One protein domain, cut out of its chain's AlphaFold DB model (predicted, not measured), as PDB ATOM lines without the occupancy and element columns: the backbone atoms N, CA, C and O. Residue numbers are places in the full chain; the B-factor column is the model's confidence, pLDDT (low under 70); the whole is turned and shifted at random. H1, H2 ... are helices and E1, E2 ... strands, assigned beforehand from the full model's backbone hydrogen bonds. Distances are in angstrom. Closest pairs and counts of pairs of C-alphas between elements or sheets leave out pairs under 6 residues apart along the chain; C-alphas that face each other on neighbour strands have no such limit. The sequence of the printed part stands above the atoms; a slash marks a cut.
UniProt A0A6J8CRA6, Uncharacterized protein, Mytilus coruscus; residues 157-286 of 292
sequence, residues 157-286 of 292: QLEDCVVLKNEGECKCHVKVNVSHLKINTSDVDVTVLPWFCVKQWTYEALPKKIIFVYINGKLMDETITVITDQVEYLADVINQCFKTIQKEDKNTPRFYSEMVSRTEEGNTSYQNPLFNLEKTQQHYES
ATOM      1  N   GLN A 157      55.479  10.028  13.664       90.19
ATOM      2  CA  GLN A 157      55.245  10.319  15.074       90.19
ATOM      3  C   GLN A 157      56.080  11.516  15.536       90.19
ATOM      4  O   GLN A 157      57.285  11.587  15.288       90.19
ATOM      5  N   LEU A 158      55.423  12.451  16.217       90.00
ATOM      6  CA  LEU A 158      56.041  13.569  16.909       90.00
ATOM      7  C   LEU A 158      55.858  13.375  18.413       90.00
ATOM      8  O   LEU A 158      54.749  13.143  18.904       90.00
ATOM      9  N   GLU A 159      56.978  13.473  19.115       84.00
ATOM     10  CA  GLU A 159      57.085  13.334  20.566       84.00
ATOM     11  C   GLU A 159      57.086  14.695  21.259       84.00
ATOM     12  O   GLU A 159      57.298  15.730  20.618       84.00
ATOM     13  N   ASP A 160      56.886  14.665  22.581       87.31
ATOM     14  CA  ASP A 160      56.993  15.828  23.466       87.31
ATOM     15  C   ASP A 160      56.123  17.017  22.992       87.31
ATOM     16  O   ASP A 160      56.519  18.179  23.075       87.31
ATOM     17  N   CYS A 161      54.930  16.725  22.460       92.00
ATOM     18  CA  CYS A 161      53.972  17.736  22.019       92.00
ATOM     19  C   CYS A 161      53.030  18.134  23.162       92.00
ATOM     20  O   CYS A 161      52.756  17.356  24.081       92.00
ATOM     21  N   VAL A 162      52.497  19.351  23.080       92.94
ATOM     22  CA  VAL A 162      51.472  19.868  23.990       92.94
ATOM     23  C   VAL A 162      50.289  20.347  23.161       92.94
ATOM     24  O   VAL A 162      50.473  21.009  22.142       92.94
ATOM     25  N   VAL A 163      49.072  20.020  23.580       92.12
ATOM     26  CA  VAL A 163      47.842  20.548  22.990       92.12
ATOM     27  C   VAL A 163      47.188  21.543  23.943       92.12
ATOM     28  O   VAL A 163      47.074  21.271  25.138       92.12
ATOM     29  N   LEU A 164      46.743  22.683  23.416       88.25
ATOM     30  CA  LEU A 164      45.913  23.629  24.164       88.25
ATOM     31  C   LEU A 164      44.442  23.217  24.031       88.25
ATOM     32  O   LEU A 164      43.893  23.245  22.927       88.25
ATOM     33  N   LYS A 165      43.815  22.834  25.146       74.81
ATOM     34  CA  LYS A 165      42.362  22.640  25.277       74.81
ATOM     35  C   LYS A 165      41.770  23.798  26.094       74.81
ATOM     36  O   LYS A 165      42.496  24.530  26.761       74.81
ATOM     37  N   ASN A 166      40.440  23.938  26.091       65.88
ATOM     38  CA  ASN A 166      39.727  24.979  26.854       65.88
ATOM     39  C   ASN A 166      40.073  24.993  28.360       65.88
ATOM     40  O   ASN A 166      39.951  26.030  29.002       65.88
ATOM     41  N   GLU A 167      40.507  23.857  28.912       65.44
ATOM     42  CA  GLU A 167      40.832  23.671  30.333       65.44
ATOM     43  C   GLU A 167      42.339  23.783  30.645       65.44
ATOM     44  O   GLU A 167      42.728  23.688  31.807       65.44
ATOM     45  N   GLY A 168      43.195  24.007  29.637       78.31
ATOM     46  CA  GLY A 168      44.642  24.179  29.808       78.31
ATOM     47  C   GLY A 168      45.501  23.378  28.827       78.31
ATOM     48  O   GLY A 168      45.055  22.944  27.763       78.31
ATOM     49  N   GLU A 169      46.769  23.205  29.192       87.81
ATOM     50  CA  GLU A 169      47.774  22.486  28.408       87.81
ATOM     51  C   GLU A 169      47.784  20.993  28.755       87.81
ATOM     52  O   GLU A 169      47.883  20.622  29.924       87.81
ATOM     53  N   CYS A 170      47.736  20.123  27.747       89.31
ATOM     54  CA  CYS A 170      47.826  18.675  27.938       89.31
ATOM     55  C   CYS A 170      48.944  18.087  27.073       89.31
ATOM     56  O   CYS A 170      49.085  18.434  25.900       89.31
ATOM     57  N   LYS A 171      49.746  17.176  27.637       91.50
ATOM     58  CA  LYS A 171      50.772  16.462  26.868       91.50
ATOM     59  C   LYS A 171      50.114  15.535  25.854       91.50
ATOM     60  O   LYS A 171      49.133  14.851  26.158       91.50
ATOM     61  N   CYS A 172      50.678  15.476  24.656       91.06
ATOM     62  CA  CYS A 172      50.158  14.636  23.595       91.06
ATOM     63  C   CYS A 172      51.256  14.025  22.724       91.06
ATOM     64  O   CYS A 172      52.393  14.493  22.673       91.06
ATOM     65  N   HIS A 173      50.871  12.974  22.005       90.56
ATOM     66  CA  HIS A 173      51.622  12.438  20.878       90.56
ATOM     67  C   HIS A 173      50.851  12.745  19.603       90.56
ATOM     68  O   HIS A 173      49.646  12.472  19.516       90.56
ATOM     69  N   VAL A 174      51.549  13.279  18.606       93.00
ATOM     70  CA  VAL A 174      50.954  13.600  17.309       93.00
ATOM     71  C   VAL A 174      51.429  12.585  16.285       93.00
ATOM     72  O   VAL A 174      52.620  12.304  16.182       93.00
ATOM     73  N   LYS A 175      50.492  12.019  15.527       94.06
ATOM     74  CA  LYS A 175      50.767  11.128  14.402       94.06
ATOM     75  C   LYS A 175      50.160  11.698  13.135       94.06
ATOM     76  O   LYS A 175      49.024  12.165  13.149       94.06
ATOM     77  N   VAL A 176      50.912  11.650  12.045       95.12
ATOM     78  CA  VAL A 176      50.502  12.216  10.758       95.12
ATOM     79  C   VAL A 176      50.746  11.204   9.656       95.12
ATOM     80  O   VAL A 176      51.826  10.626   9.579       95.12
ATOM     81  N   ASN A 177      49.759  11.014   8.786       94.19
ATOM     82  CA  ASN A 177      49.909  10.243   7.557       94.19
ATOM     83  C   ASN A 177      49.081  10.868   6.421       94.19
ATOM     84  O   ASN A 177      48.442  11.910   6.573       94.19
ATOM     85  N   VAL A 178      49.079  10.218   5.258       93.50
ATOM     86  CA  VAL A 178      48.351  10.679   4.060       93.50
ATOM     87  C   VAL A 178      46.829  10.741   4.227       93.50
ATOM     88  O   VAL A 178      46.158  11.371   3.419       93.50
ATOM     89  N   SER A 179      46.267  10.129   5.265       92.12
ATOM     90  CA  SER A 179      44.819  10.053   5.474       92.12
ATOM     91  C   SER A 179      44.328  11.011   6.558       92.12
ATOM     92  O   SER A 179      43.226  11.553   6.444       92.12
ATOM     93  N   HIS A 180      45.105  11.196   7.626       94.31
ATOM     94  CA  HIS A 180      44.670  11.956   8.792       94.31
ATOM     95  C   HIS A 180      45.823  12.487   9.652       94.31
ATOM     96  O   HIS A 180      46.959  12.009   9.608       94.31
ATOM     97  N   LEU A 181      45.460  13.439  10.507       95.25
ATOM     98  CA  LEU A 181      46.187  13.859  11.698       95.25
ATOM     99  C   LEU A 181      45.553  13.183  12.921       95.25
ATOM    100  O   LEU A 181      44.333  13.190  13.074       95.25
ATOM    101  N   LYS A 182      46.357  12.600  13.803       94.69
ATOM    102  CA  LYS A 182      45.903  11.968  15.045       94.69
ATOM    103  C   LYS A 182      46.626  12.579  16.234       94.69
ATOM    104  O   LYS A 182      47.852  12.638  16.249       94.69
ATOM    105  N   ILE A 183      45.865  13.006  17.231       92.50
ATOM    106  CA  ILE A 183      46.368  13.615  18.461       92.50
ATOM    107  C   ILE A 183      45.901  12.737  19.615       92.50
ATOM    108  O   ILE A 183      44.704  12.619  19.868       92.50
ATOM    109  N   ASN A 184      46.853  12.097  20.286       89.88
ATOM    110  CA  ASN A 184      46.596  11.264  21.456       89.88
ATOM    111  C   ASN A 184      47.027  12.041  22.693       89.88
ATOM    112  O   ASN A 184      48.225  12.260  22.881       89.88
ATOM    113  N   THR A 185      46.080  12.461  23.523       85.56
ATOM    114  CA  THR A 185      46.407  13.061  24.824       85.56
ATOM    115  C   THR A 185      46.612  11.988  25.888       85.56
ATOM    116  O   THR A 185      46.094  10.879  25.756       85.56
ATOM    117  N   SER A 186      47.354  12.310  26.952       73.44
ATOM    118  CA  SER A 186      47.578  11.398  28.088       73.44
ATOM    119  C   SER A 186      46.285  10.900  28.745       73.44
ATOM    120  O   SER A 186      46.272   9.806  29.301       73.44
ATOM    121  N   ASP A 187      45.188  11.648  28.603       65.31
ATOM    122  CA  ASP A 187      43.889  11.368  29.226       65.31
ATOM    123  C   ASP A 187      42.989  10.436  28.386       65.31
ATOM    124  O   ASP A 187      41.769  10.461  28.499       65.31
ATOM    125  N   VAL A 188      43.582   9.590  27.533       61.75
ATOM    126  CA  VAL A 188      42.909   8.587  26.669       61.75
ATOM    127  C   VAL A 188      42.066   9.177  25.525       61.75
ATOM    128  O   VAL A 188      41.720   8.451  24.592       61.75
ATOM    129  N   ASP A 189      41.811  10.488  25.501       75.19
ATOM    130  CA  ASP A 189      41.180  11.131  24.346       75.19
ATOM    131  C   ASP A 189      42.069  11.011  23.101       75.19
ATOM    132  O   ASP A 189      43.228  11.445  23.062       75.19
ATOM    133  N   VAL A 190      41.481  10.430  22.058       82.88
ATOM    134  CA  VAL A 190      42.081  10.297  20.735       82.88
ATOM    135  C   VAL A 190      41.272  11.139  19.762       82.88
ATOM    136  O   VAL A 190      40.157  10.777  19.385       82.88
ATOM    137  N   THR A 191      41.857  12.241  19.304       88.56
ATOM    138  CA  THR A 191      41.280  13.058  18.237       88.56
ATOM    139  C   THR A 191      41.872  12.609  16.908       88.56
ATOM    140  O   THR A 191      43.072  12.752  16.676       88.56
ATOM    141  N   VAL A 192      41.037  12.060  16.025       92.75
ATOM    142  CA  VAL A 192      41.416  11.739  14.641       92.75
ATOM    143  C   VAL A 192      40.762  12.758  13.723       92.75
ATOM    144  O   VAL A 192      39.540  12.855  13.676       92.75
ATOM    145  N   LEU A 193      41.583  13.499  12.988       94.25
ATOM    146  CA  LEU A 193      41.174  14.518  12.032       94.25
ATOM    147  C   LEU A 193      41.548  14.052  10.623       94.25
ATOM    148  O   LEU A 193      42.690  14.246  10.190       94.25
ATOM    149  N   PRO A 194      40.620  13.412   9.888       95.56
ATOM    150  CA  PRO A 194      40.799  13.201   8.460       95.56
ATOM    151  C   PRO A 194      41.054  14.530   7.753       95.56
ATOM    152  O   PRO A 194      40.443  15.545   8.100       95.56
ATOM    153  N   TRP A 195      41.908  14.536   6.726       95.19
ATOM    154  CA  TRP A 195      42.245  15.785   6.033       95.19
ATOM    155  C   TRP A 195      41.025  16.491   5.442       95.19
ATOM    156  O   TRP A 195      41.001  17.713   5.408       95.19
ATOM    157  N   PHE A 196      39.980  15.761   5.049       93.94
ATOM    158  CA  PHE A 196      38.751  16.376   4.544       93.94
ATOM    159  C   PHE A 196      37.926  17.115   5.613       93.94
ATOM    160  O   PHE A 196      37.078  17.920   5.243       93.94
ATOM    161  N   CYS A 197      38.183  16.896   6.910       95.88
ATOM    162  CA  CYS A 197      37.545  17.623   8.017       95.88
ATOM    163  C   CYS A 197      38.309  18.885   8.441       95.88
ATOM    164  O   CYS A 197      37.743  19.741   9.120       95.88
ATOM    165  N   VAL A 198      39.589  19.002   8.079       96.44
ATOM    166  CA  VAL A 198      40.432  20.150   8.435       96.44
ATOM    167  C   VAL A 198      40.207  21.253   7.406       96.44
ATOM    168  O   VAL A 198      40.434  21.028   6.226       96.44
ATOM    169  N   LYS A 199      39.788  22.446   7.824       95.38
ATOM    170  CA  LYS A 199      39.570  23.596   6.929       95.38
ATOM    171  C   LYS A 199      40.865  24.301   6.566       95.38
ATOM    172  O   LYS A 199      41.090  24.650   5.414       95.38
ATOM    173  N   GLN A 200      41.706  24.523   7.565       95.44
ATOM    174  CA  GLN A 200      42.940  25.280   7.425       95.44
ATOM    175  C   GLN A 200      43.889  24.960   8.573       95.44
ATOM    176  O   GLN A 200      43.471  24.455   9.621       95.44
ATOM    177  N   TRP A 201      45.155  25.318   8.399       95.38
ATOM    178  CA  TRP A 201      46.104  25.385   9.500       95.38
ATOM    179  C   TRP A 201      46.995  26.613   9.409       95.38
ATOM    180  O   TRP A 201      47.335  27.075   8.323       95.38
ATOM    181  N   THR A 202      47.411  27.114  10.565       94.25
ATOM    182  CA  THR A 202      48.338  28.237  10.681       94.25
ATOM    183  C   THR A 202      49.594  27.787  11.404       94.25
ATOM    184  O   THR A 202      49.527  27.241  12.501       94.25
ATOM    185  N   TYR A 203      50.733  28.013  10.762       91.69
ATOM    186  CA  TYR A 203      52.064  27.801  11.302       91.69
ATOM    187  C   TYR A 203      52.590  29.102  11.915       91.69
ATOM    188  O   TYR A 203      52.655  30.126  11.227       91.69
ATOM    189  N   GLU A 204      53.015  29.029  13.177       91.00
ATOM    190  CA  GLU A 204      53.669  30.122  13.896       91.00
ATOM    191  C   GLU A 204      55.066  29.682  14.353       91.00
ATOM    192  O   GLU A 204      55.213  28.818  15.226       91.00
ATOM    193  N   ALA A 205      56.109  30.278  13.763       83.31
ATOM    194  CA  ALA A 205      57.505  29.939  14.061       83.31
ATOM    195  C   ALA A 205      57.887  30.260  15.515       83.31
ATOM    196  O   ALA A 205      58.655  29.533  16.140       83.31
ATOM    197  N   LEU A 206      57.310  31.322  16.074       84.25
ATOM    198  CA  LEU A 206      57.418  31.714  17.475       84.25
ATOM    199  C   LEU A 206      55.986  31.991  17.945       84.25
ATOM    200  O   LEU A 206      55.373  32.902  17.398       84.25
ATOM    201  N   PRO A 207      55.413  31.200  18.873       85.31
ATOM    202  CA  PRO A 207      56.050  30.330  19.874       85.31
ATOM    203  C   PRO A 207      56.193  28.839  19.479       85.31
ATOM    204  O   PRO A 207      56.089  27.970  20.337       85.31
ATOM    205  N   LYS A 208      56.441  28.518  18.202       90.56
ATOM    206  CA  LYS A 208      56.537  27.141  17.674       90.56
ATOM    207  C   LYS A 208      55.258  26.316  17.854       90.56
ATOM    208  O   LYS A 208      55.245  25.248  18.471       90.56
ATOM    209  N   LYS A 209      54.163  26.811  17.284       93.19
ATOM    210  CA  LYS A 209      52.872  26.120  17.317       93.19
ATOM    211  C   LYS A 209      52.250  26.017  15.933       93.19
ATOM    212  O   LYS A 209      52.533  26.813  15.038       93.19
ATOM    213  N   ILE A 210      51.384  25.027  15.780       94.44
ATOM    214  CA  ILE A 210      50.496  24.888  14.635       94.44
ATOM    215  C   ILE A 210      49.052  24.851  15.128       94.44
ATOM    216  O   ILE A 210      48.724  24.173  16.102       94.44
ATOM    217  N   ILE A 211      48.198  25.619  14.471       94.44
ATOM    218  CA  ILE A 211      46.791  25.772  14.824       94.44
ATOM    219  C   ILE A 211      45.977  25.155  13.701       94.44
ATOM    220  O   ILE A 211      46.075  25.623  12.573       94.44
ATOM    221  N   PHE A 212      45.176  24.136  13.988       95.44
ATOM    222  CA  PHE A 212      44.267  23.528  13.021       95.44
ATOM    223  C   PHE A 212      42.842  23.985  13.297       95.44
ATOM    224  O   PHE A 212      42.362  23.857  14.423       95.44
ATOM    225  N   VAL A 213      42.154  24.457  12.260       95.69
ATOM    226  CA  VAL A 213      40.707  24.694  12.296       95.69
ATOM    227  C   VAL A 213      40.032  23.552  11.557       95.69
ATOM    228  O   VAL A 213      40.387  23.252  10.415       95.69
ATOM    229  N   TYR A 214      39.069  22.903  12.197       95.25
ATOM    230  CA  TYR A 214      38.385  21.730  11.664       95.25
ATOM    231  C   TYR A 214      36.896  21.759  12.008       95.25
ATOM    232  O   TYR A 214      36.463  22.513  12.872       95.25
ATOM    233  N   ILE A 215      36.108  20.946  11.311       94.62
ATOM    234  CA  ILE A 215      34.699  20.724  11.642       94.62
ATOM    235  C   ILE A 215      34.600  19.544  12.606       94.62
ATOM    236  O   ILE A 215      35.051  18.451  12.271       94.62
ATOM    237  N   ASN A 216      34.011  19.752  13.782       90.12
ATOM    238  CA  ASN A 216      33.817  18.699  14.777       90.12
ATOM    239  C   ASN A 216      32.554  17.856  14.511       90.12
ATOM    240  O   ASN A 216      31.771  18.126  13.599       90.12
ATOM    241  N   GLY A 217      32.307  16.850  15.360       87.38
ATOM    242  CA  GLY A 217      31.144  15.960  15.239       87.38
ATOM    243  C   GLY A 217      29.775  16.635  15.398       87.38
ATOM    244  O   GLY A 217      28.757  16.009  15.124       87.38
ATOM    245  N   LYS A 218      29.731  17.904  15.826       89.50
ATOM    246  CA  LYS A 218      28.516  18.733  15.880       89.50
ATOM    247  C   LYS A 218      28.385  19.656  14.665       89.50
ATOM    248  O   LYS A 218      27.547  20.552  14.677       89.50
ATOM    249  N   LEU A 219      29.214  19.453  13.639       90.69
ATOM    250  CA  LEU A 219      29.288  20.271  12.429       90.69
ATOM    251  C   LEU A 219      29.617  21.746  12.702       90.69
ATOM    252  O   LEU A 219      29.197  22.632  11.959       90.69
ATOM    253  N   MET A 220      30.375  22.012  13.769       92.19
ATOM    254  CA  MET A 220      30.830  23.351  14.138       92.19
ATOM    255  C   MET A 220      32.338  23.479  13.968       92.19
ATOM    256  O   MET A 220      33.074  22.499  14.113       92.19
ATOM    257  N   ASP A 221      32.785  24.701  13.690       94.06
ATOM    258  CA  ASP A 221      34.204  25.033  13.636       94.06
ATOM    259  C   ASP A 221      34.807  24.900  15.034       94.06
ATOM    260  O   ASP A 221      34.322  25.480  16.006       94.06
ATOM    261  N   GLU A 222      35.891  24.145  15.120       92.69
ATOM    262  CA  GLU A 222      36.677  23.968  16.325       92.69
ATOM    263  C   GLU A 222      38.155  24.162  15.998       92.69
ATOM    264  O   GLU A 222      38.603  23.965  14.865       92.69
ATOM    265  N   THR A 223      38.915  24.601  16.995       92.94
ATOM    266  CA  THR A 223      40.343  24.865  16.856       92.94
ATOM    267  C   THR A 223      41.127  23.977  17.802       92.94
ATOM    268  O   THR A 223      40.802  23.882  18.981       92.94
ATOM    269  N   ILE A 224      42.192  23.366  17.292       92.19
ATOM    270  CA  ILE A 224      43.165  22.639  18.100       92.19
ATOM    271  C   ILE A 224      44.554  23.214  17.854       92.19
ATOM    272  O   ILE A 224      44.994  23.355  16.713       92.19
ATOM    273  N   THR A 225      45.240  23.579  18.933       94.25
ATOM    274  CA  THR A 225      46.591  24.148  18.867       94.25
ATOM    275  C   THR A 225      47.586  23.144  19.405       94.25
ATOM    276  O   THR A 225      47.453  22.709  20.546       94.25
ATOM    277  N   VAL A 226      48.588  22.805  18.599       94.38
ATOM    278  CA  VAL A 226      49.698  21.926  18.974       94.38
ATOM    279  C   VAL A 226      50.967  22.759  19.100       94.38
ATOM    280  O   VAL A 226      51.375  23.417  18.145       94.38
ATOM    281  N   ILE A 227      51.606  22.700  20.261       94.12
ATOM    282  CA  ILE A 227      52.899  23.313  20.562       94.12
ATOM    283  C   ILE A 227      53.959  22.212  20.544       94.12
ATOM    284  O   ILE A 227      53.792  21.168  21.180       94.12
ATOM    285  N   THR A 228      55.039  22.422  19.793       91.50
ATOM    286  CA  THR A 228      56.146  21.463  19.719       91.50
ATOM    287  C   THR A 228      57.413  22.111  19.169       91.50
ATOM    288  O   THR A 228      57.379  22.895  18.221       91.50
ATOM    289  N   ASP A 229      58.572  21.703  19.686       89.19
ATOM    290  CA  ASP A 229      59.867  22.064  19.099       89.19
ATOM    291  C   ASP A 229      60.083  21.469  17.693       89.19
ATOM    292  O   ASP A 229      61.006  21.871  16.984       89.19
ATOM    293  N   GLN A 230      59.213  20.547  17.267       89.25
ATOM    294  CA  GLN A 230      59.220  19.887  15.960       89.25
ATOM    295  C   GLN A 230      58.236  20.529  14.965       89.25
ATOM    296  O   GLN A 230      57.835  19.894  13.993       89.25
ATOM    297  N   VAL A 231      57.817  21.780  15.179       89.25
ATOM    298  CA  VAL A 231      56.755  22.414  14.375       89.25
ATOM    299  C   VAL A 231      57.114  22.540  12.886       89.25
ATOM    300  O   VAL A 231      56.268  22.316  12.022       89.25
ATOM    301  N   GLU A 232      58.375  22.839  12.563       87.88
ATOM    302  CA  GLU A 232      58.860  22.898  11.175       87.88
ATOM    303  C   GLU A 232      58.809  21.515  10.524       87.88
ATOM    304  O   GLU A 232      58.379  21.369   9.382       87.88
ATOM    305  N   TYR A 233      59.192  20.487  11.286       89.56
ATOM    306  CA  TYR A 233      59.132  19.102  10.846       89.56
ATOM    307  C   TYR A 233      57.689  18.665  10.577       89.56
ATOM    308  O   TYR A 233      57.408  18.087   9.531       89.56
ATOM    309  N   LEU A 234      56.756  19.013  11.470       92.00
ATOM    310  CA  LEU A 234      55.327  18.765  11.291       92.00
ATOM    311  C   LEU A 234      54.801  19.397   9.998       92.00
ATOM    312  O   LEU A 234      54.137  18.726   9.209       92.00
ATOM    313  N   ALA A 235      55.124  20.668   9.755       90.69
ATOM    314  CA  ALA A 235      54.714  21.369   8.542       90.69
ATOM    315  C   ALA A 235      55.264  20.689   7.273       90.69
ATOM    316  O   ALA A 235      54.534  20.498   6.298       90.69
ATOM    317  N   ASP A 236      56.527  20.265   7.297       90.69
ATOM    318  CA  ASP A 236      57.159  19.533   6.198       90.69
ATOM    319  C   ASP A 236      56.494  18.178   5.922       90.69
ATOM    320  O   ASP A 236      56.292  17.817   4.757       90.69
ATOM    321  N   VAL A 237      56.120  17.443   6.972       93.38
ATOM    322  CA  VAL A 237      55.392  16.171   6.866       93.38
ATOM    323  C   VAL A 237      54.010  16.389   6.255       93.38
ATOM    324  O   VAL A 237      53.659  15.694   5.304       93.38
ATOM    325  N   ILE A 238      53.251  17.382   6.731       93.88
ATOM    326  CA  ILE A 238      51.928  17.724   6.179       93.88
ATOM    327  C   ILE A 238      52.055  18.053   4.689       93.88
ATOM    328  O   ILE A 238      51.345  17.484   3.857       93.88
ATOM    329  N   ASN A 239      53.023  18.895   4.324       90.94
ATOM    330  CA  ASN A 239      53.297  19.224   2.927       90.94
ATOM    331  C   ASN A 239      53.630  17.978   2.092       90.94
ATOM    332  O   ASN A 239      53.202  17.871   0.940       90.94
ATOM    333  N   GLN A 240      54.382  17.028   2.650       91.69
ATOM    334  CA  GLN A 240      54.698  15.772   1.975       91.69
ATOM    335  C   GLN A 240      53.455  14.892   1.785       91.69
ATOM    336  O   GLN A 240      53.252  14.380   0.685       91.69
ATOM    337  N   CYS A 241      52.599  14.764   2.803       93.00
ATOM    338  CA  CYS A 241      51.338  14.030   2.708       93.00
ATOM    339  C   CYS A 241      50.463  14.578   1.576       93.00
ATOM    340  O   CYS A 241      50.013  13.821   0.720       93.00
ATOM    341  N   PHE A 242      50.295  15.897   1.499       91.19
ATOM    342  CA  PHE A 242      49.486  16.527   0.456       91.19
ATOM    343  C   PHE A 242      50.070  16.361  -0.946       91.19
ATOM    344  O   PHE A 242      49.328  16.075  -1.887       91.19
ATOM    345  N   LYS A 243      51.399  16.463  -1.092       89.69
ATOM    346  CA  LYS A 243      52.074  16.143  -2.360       89.69
ATOM    347  C   LYS A 243      51.798  14.706  -2.792       89.69
ATOM    348  O   LYS A 243      51.577  14.475  -3.979       89.69
ATOM    349  N   THR A 244      51.807  13.753  -1.861       90.88
ATOM    350  CA  THR A 244      51.474  12.356  -2.157       90.88
ATOM    351  C   THR A 244      50.022  12.222  -2.618       90.88
ATOM    352  O   THR A 244      49.798  11.706  -3.710       90.88
ATOM    353  N   ILE A 245      49.053  12.761  -1.869       89.94
ATOM    354  CA  ILE A 245      47.618  12.683  -2.209       89.94
ATOM    355  C   ILE A 245      47.362  13.260  -3.616       89.94
ATOM    356  O   ILE A 245      46.738  12.621  -4.462       89.94
ATOM    357  N   GLN A 246      47.932  14.431  -3.918       87.44
ATOM    358  CA  GLN A 246      47.787  15.101  -5.219       87.44
ATOM    359  C   GLN A 246      48.516  14.386  -6.373       87.44
ATOM    360  O   GLN A 246      48.156  14.566  -7.538       87.44
ATOM    361  N   LYS A 247      49.552  13.583  -6.082       85.62
ATOM    362  CA  LYS A 247      50.222  12.709  -7.063       85.62
ATOM    363  C   LYS A 247      49.440  11.414  -7.327       85.62
ATOM    364  O   LYS A 247      49.700  10.756  -8.338       85.62
ATOM    365  N   GLU A 248      48.564  10.993  -6.420       83.56
ATOM    366  CA  GLU A 248      47.797   9.749  -6.544       83.56
ATOM    367  C   GLU A 248      46.496   9.942  -7.315       83.56
ATOM    368  O   GLU A 248      46.219   9.164  -8.229       83.56
ATOM    369  N   ASP A 249      45.755  11.008  -7.019       79.94
ATOM    370  CA  ASP A 249      44.505  11.320  -7.703       79.94
ATOM    371  C   ASP A 249      44.590  12.688  -8.387       79.94
ATOM    372  O   ASP A 249      44.650  13.736  -7.743       79.94
ATOM    373  N   LYS A 250      44.567  12.667  -9.727       76.50
ATOM    374  CA  LYS A 250      44.615  13.869 -10.574       76.50
ATOM    375  C   LYS A 250      43.407  14.788 -10.379       76.50
ATOM    376  O   LYS A 250      43.517  15.964 -10.716       76.50
ATOM    377  N   ASN A 251      42.299  14.261  -9.864       79.88
ATOM    378  CA  ASN A 251      41.088  15.021  -9.563       79.88
ATOM    379  C   ASN A 251      41.144  15.670  -8.175       79.88
ATOM    380  O   ASN A 251      40.271  16.470  -7.842       79.88
ATOM    381  N   THR A 252      42.164  15.357  -7.370       81.25
ATOM    382  CA  THR A 252      42.371  16.005  -6.076       81.25
ATOM    383  C   THR A 252      42.670  17.489  -6.281       81.25
ATOM    384  O   THR A 252      43.591  17.823  -7.038       81.25
ATOM    385  N   PRO A 253      41.960  18.392  -5.581       80.31
ATOM    386  CA  PRO A 253      42.259  19.813  -5.630       80.31
ATOM    387  C   PRO A 253      43.719  20.096  -5.244       80.31
ATOM    388  O   PRO A 253      44.270  19.547  -4.282       80.31
ATOM    389  N   ARG A 254      44.373  20.943  -6.044       83.75
ATOM    390  CA  ARG A 254      45.779  21.307  -5.853       83.75
ATOM    391  C   ARG A 254      45.912  22.494  -4.912       83.75
ATOM    392  O   ARG A 254      45.009  23.315  -4.810       83.75
ATOM    393  N   PHE A 255      47.067  22.591  -4.262       79.94
ATOM    394  CA  PHE A 255      47.449  23.821  -3.587       79.94
ATOM    395  C   PHE A 255      47.760  24.896  -4.621       79.94
ATOM    396  O   PHE A 255      48.601  24.689  -5.499       79.94
ATOM    397  N   TYR A 256      47.121  26.048  -4.469       78.62
ATOM    398  CA  TYR A 256      47.428  27.256  -5.222       78.62
ATOM    399  C   TYR A 256      48.048  28.295  -4.288       78.62
ATOM    400  O   TYR A 256      47.815  28.272  -3.082       78.62
ATOM    401  N   SER A 257      48.851  29.214  -4.826       77.69
ATOM    402  CA  SER A 257      49.510  30.254  -4.020       77.69
ATOM    403  C   SER A 257      48.515  31.133  -3.260       77.69
ATOM    404  O   SER A 257      48.812  31.574  -2.160       77.69
ATOM    405  N   GLU A 258      47.322  31.335  -3.817       83.62
ATOM    406  CA  GLU A 258      46.195  32.041  -3.191       83.62
ATOM    407  C   GLU A 258      45.649  31.355  -1.927       83.62
ATOM    408  O   GLU A 258      45.020  32.001  -1.096       83.62
ATOM    409  N   MET A 259      45.927  30.060  -1.748       87.56
ATOM    410  CA  MET A 259      45.569  29.302  -0.545       87.56
ATOM    411  C   MET A 259      46.594  29.470   0.581       87.56
ATOM    412  O   MET A 259      46.424  28.884   1.647       87.56
ATOM    413  N   VAL A 260      47.663  30.237   0.351       89.62
ATOM    414  CA  VAL A 260      48.708  30.510   1.335       89.62
ATOM    415  C   VAL A 260      48.735  32.003   1.620       89.62
ATOM    416  O   VAL A 260      49.043  32.811   0.747       89.62
ATOM    417  N   SER A 261      48.463  32.377   2.863       91.12
ATOM    418  CA  SER A 261      48.528  33.767   3.313       91.12
ATOM    419  C   SER A 261      49.563  33.919   4.416       91.12
ATOM    420  O   SER A 261      49.712  33.038   5.264       91.12
ATOM    421  N   ARG A 262      50.259  35.057   4.438       89.12
ATOM    422  CA  ARG A 262      51.127  35.435   5.556       89.12
ATOM    423  C   ARG A 262      50.473  36.542   6.365       89.12
ATOM    424  O   ARG A 262      49.986  37.503   5.779       89.12
ATOM    425  N   THR A 263      50.448  36.394   7.684       81.88
ATOM    426  CA  THR A 263      50.015  37.468   8.584       81.88
ATOM    427  C   THR A 263      51.129  38.505   8.736       81.88
ATOM    428  O   THR A 263      52.291  38.232   8.419       81.88
ATOM    429  N   GLU A 264      50.791  39.691   9.245       76.31
ATOM    430  CA  GLU A 264      51.764  40.759   9.542       76.31
ATOM    431  C   GLU A 264      52.839  40.312  10.547       76.31
ATOM    432  O   GLU A 264      53.987  40.737  10.471       76.31
ATOM    433  N   GLU A 265      52.487  39.380  11.432       78.81
ATOM    434  CA  GLU A 265      53.370  38.764  12.429       78.81
ATOM    435  C   GLU A 265      54.314  37.702  11.829       78.81
ATOM    436  O   GLU A 265      55.112  37.097  12.542       78.81
ATOM    437  N   GLY A 266      54.235  37.449  10.517       81.94
ATOM    438  CA  GLY A 266      55.060  36.460   9.821       81.94
ATOM    439  C   GLY A 266      54.534  35.022   9.894       81.94
ATOM    440  O   GLY A 266      55.192  34.108   9.390       81.94
ATOM    441  N   ASN A 267      53.343  34.802  10.461       88.50
ATOM    442  CA  ASN A 267      52.713  33.482  10.504       88.50
ATOM    443  C   ASN A 267      52.229  33.089   9.110       88.50
ATOM    444  O   ASN A 267      51.792  33.936   8.332       88.50
ATOM    445  N   THR A 268      52.291  31.801   8.778       90.88
ATOM    446  CA  THR A 268      51.833  31.304   7.472       90.88
ATOM    447  C   THR A 268      50.587  30.453   7.655       90.88
ATOM    448  O   THR A 268      50.636  29.425   8.327       90.88
ATOM    449  N   SER A 269      49.478  30.873   7.054       92.50
ATOM    450  CA  SER A 269      48.211  30.144   7.055       92.50
ATOM    451  C   SER A 269      47.974  29.466   5.712       92.50
ATOM    452  O   SER A 269      48.288  30.029   4.661       92.50
ATOM    453  N   TYR A 270      47.437  28.252   5.761       93.81
ATOM    454  CA  TYR A 270      47.179  27.389   4.619       93.81
ATOM    455  C   TYR A 270      45.705  26.994   4.616       93.81
ATOM    456  O   TYR A 270      45.236  26.342   5.550       93.81
ATOM    457  N   GLN A 271      44.987  27.346   3.551       94.75
ATOM    458  CA  GLN A 271      43.655  26.812   3.277       94.75
ATOM    459  C   GLN A 271      43.788  25.385   2.760       94.75
ATOM    460  O   GLN A 271      44.584  25.125   1.860       94.75
ATOM    461  N   ASN A 272      43.019  24.456   3.321       94.06
ATOM    462  CA  ASN A 272      43.112  23.051   2.960       94.06
ATOM    463  C   ASN A 272      42.291  22.750   1.689       94.06
ATOM    464  O   ASN A 272      41.062  22.712   1.762       94.06
ATOM    465  N   PRO A 273      42.926  22.435   0.545       91.88
ATOM    466  CA  PRO A 273      42.211  22.094  -0.686       91.88
ATOM    467  C   PRO A 273      41.429  20.770  -0.598       91.88
ATOM    468  O   PRO A 273      40.549  20.520  -1.416       91.88
ATOM    469  N   LEU A 274      41.741  19.906   0.373       92.19
ATOM    470  CA  LEU A 274      41.058  18.628   0.591       92.19
ATOM    471  C   LEU A 274      39.805  18.758   1.459       92.19
ATOM    472  O   LEU A 274      39.056  17.784   1.560       92.19
ATOM    473  N   PHE A 275      39.591  19.916   2.096       93.69
ATOM    474  CA  PHE A 275      38.413  20.156   2.919       93.69
ATOM    475  C   PHE A 275      37.138  19.930   2.104       93.69
ATOM    476  O   PHE A 275      36.987  20.449   0.996       93.69
ATOM    477  N   ASN A 276      36.204  19.153   2.651       93.88
ATOM    478  CA  ASN A 276      34.948  18.861   1.979       93.88
ATOM    479  C   ASN A 276      33.828  18.680   3.007       93.88
ATOM    480  O   ASN A 276      33.742  17.643   3.664       93.88
ATOM    481  N   LEU A 277      32.952  19.685   3.102       92.62
ATOM    482  CA  LEU A 277      31.868  19.713   4.083       92.62
ATOM    483  C   LEU A 277      30.898  18.533   3.930       92.62
ATOM    484  O   LEU A 277      30.489  17.965   4.936       92.62
ATOM    485  N   GLU A 278      30.569  18.134   2.702       93.00
ATOM    486  CA  GLU A 278      29.660  17.012   2.439       93.00
ATOM    487  C   GLU A 278      30.258  15.683   2.933       93.00
ATOM    488  O   GLU A 278      29.608  14.933   3.662       93.00
ATOM    489  N   LYS A 279      31.535  15.416   2.626       92.94
ATOM    490  CA  LYS A 279      32.252  14.239   3.147       92.94
ATOM    491  C   LYS A 279      32.372  14.277   4.665       92.94
ATOM    492  O   LYS A 279      32.283  13.235   5.310       92.94
ATOM    493  N   THR A 280      32.574  15.458   5.247       91.50
ATOM    494  CA  THR A 280      32.607  15.625   6.700       91.50
ATOM    495  C   THR A 280      31.257  15.325   7.347       91.50
ATOM    496  O   THR A 280      31.220  14.612   8.346       91.50
ATOM    497  N   GLN A 281      30.154  15.804   6.768       91.62
ATOM    498  CA  GLN A 281      28.800  15.480   7.222       91.62
ATOM    499  C   GLN A 281      28.563  13.973   7.173       91.62
ATOM    500  O   GLN A 281      28.276  13.369   8.201       91.62
ATOM    501  N   GLN A 282      28.837  13.335   6.031       92.19
ATOM    502  CA  GLN A 282      28.717  11.882   5.881       92.19
ATOM    503  C   GLN A 282      29.574  11.106   6.894       92.19
ATOM    504  O   GLN A 282      29.138  10.074   7.408       92.19
ATOM    505  N   HIS A 283      30.782  11.591   7.199       90.00
ATOM    506  CA  HIS A 283      31.679  10.977   8.178       90.00
ATOM    507  C   HIS A 283      31.100  10.990   9.599       90.00
ATOM    508  O   HIS A 283      31.219   9.984  10.300       90.00
ATOM    509  N   TYR A 284      30.464  12.088  10.015       87.50
ATOM    510  CA  TYR A 284      29.887  12.219  11.359       87.50
ATOM    511  C   TYR A 284      28.450  11.698  11.473       87.50
ATOM    512  O   TYR A 284      28.049  11.260  12.550       87.50
ATOM    513  N   GLU A 285      27.687  11.698  10.381       83.88
ATOM    514  CA  GLU A 285      26.302  11.214  10.337       83.88
ATOM    515  C   GLU A 285      26.202   9.695  10.143       83.88
ATOM    516  O   GLU A 285      25.183   9.109  10.502       83.88
ATOM    517  N   SER A 286      27.242   9.034   9.615       73.06
ATOM    518  CA  SER A 286      27.258   7.577   9.433       73.06
ATOM    519  C   SER A 286      27.190   6.845  10.787       73.06
ATOM    520  O   SER A 286      28.191   6.817  11.509       73.06
TER     521      SER A 286
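What this domain is: This is residues 157 to 286 of the 292 residues of an uncharacterized protein of Mytilus coruscus (UniProt A0A6J8CRA6). One strongly twisted antiparallel sheet folds back on itself like a partly open clam, with E4, E3 and E2 in one leaf, E7, E6, E5, E9 and E8 in the other, and E1 as the hinge. The long helix H1 packs between the leaves along one open side, near E5 and E6 on one leaf and E2 on the other, while short H2 grazes the sheet near E6. The printed part has 130 residues with nine named strands and two named helices, in the order E1 to E7, H1, E8, E9, H2; across the sheet the order is E4 E3 E2 E1 E7 E6 E5 E9 E8. The class is mixed, and the whole is compact, with a radius of gyration of the C-alphas of 14.4 A and spans of 39 by 38 by 26 A.

How they stand to each other: E1, residues 157 to 165, bends by 80 degrees at residue 160. E2, residues 168 to 176, forms a hairpin with it, with N 163 and O 170 2.8 A apart, and bends by 62 degrees at residue 171. E3, residues 180 to 185, follows with N 175 and O 182 at 2.8 A, and edge strand E4, residues 190 to 194, with N 193 and O 181 at 2.8 A; E1 to E4 form a meander, each strand the antiparallel neighbour of the one before. E5, residues 198 to 204, E6, residues 209 to 215, and E7, residues 221 to 227, make a second meander, with N 202 and O 211 at 2.8 A and N 212 and O 224 at 2.8 A. E7 is the antiparallel neighbour of E1, with N 227 and O 162 at 2.8 A. H1, residues 231 to 248, is on the sheet at a height of 9.0 A; the C-alphas of Lys 209 in E6 and Val 231 are 6.1 A apart, those of Val 176 in E2 and Ile 238 7.3 A. E8, residues 260 to 262, the other edge strand, and E9, residues 268 to 271, form a hairpin, with N 269 and O 261 at 2.8 A; E9 pairs with E5 through N 270 and O 201, 2.8 A. H2, residues 277 to 285, only grazes the sheet and is apart from H1. In H1 and H2 every O i to N i+4 pair is within hydrogen-bond range.

Where its parts are: E1 begins at C-alpha 157 (55.245, 10.319, 15.074) and is 20.5 A long; E2 is 23.2 A, E7 20.0 A. H1 runs 26.0 A from C-alpha 231 (56.755, 22.414, 14.375). H2 ends at C-alpha 285 (26.302, 11.214, 10.337).

The domain as a whole: The farthest C-alphas, of Glu 167 and Lys 250, are 42.2 A apart. The printed part has no cut. The link from H1 to E8 is long, with 11 residues; the other links are tight. Mean pLDDT of the printed part is 88.7, with residues 166 to 167 and 187 to 188 under 70.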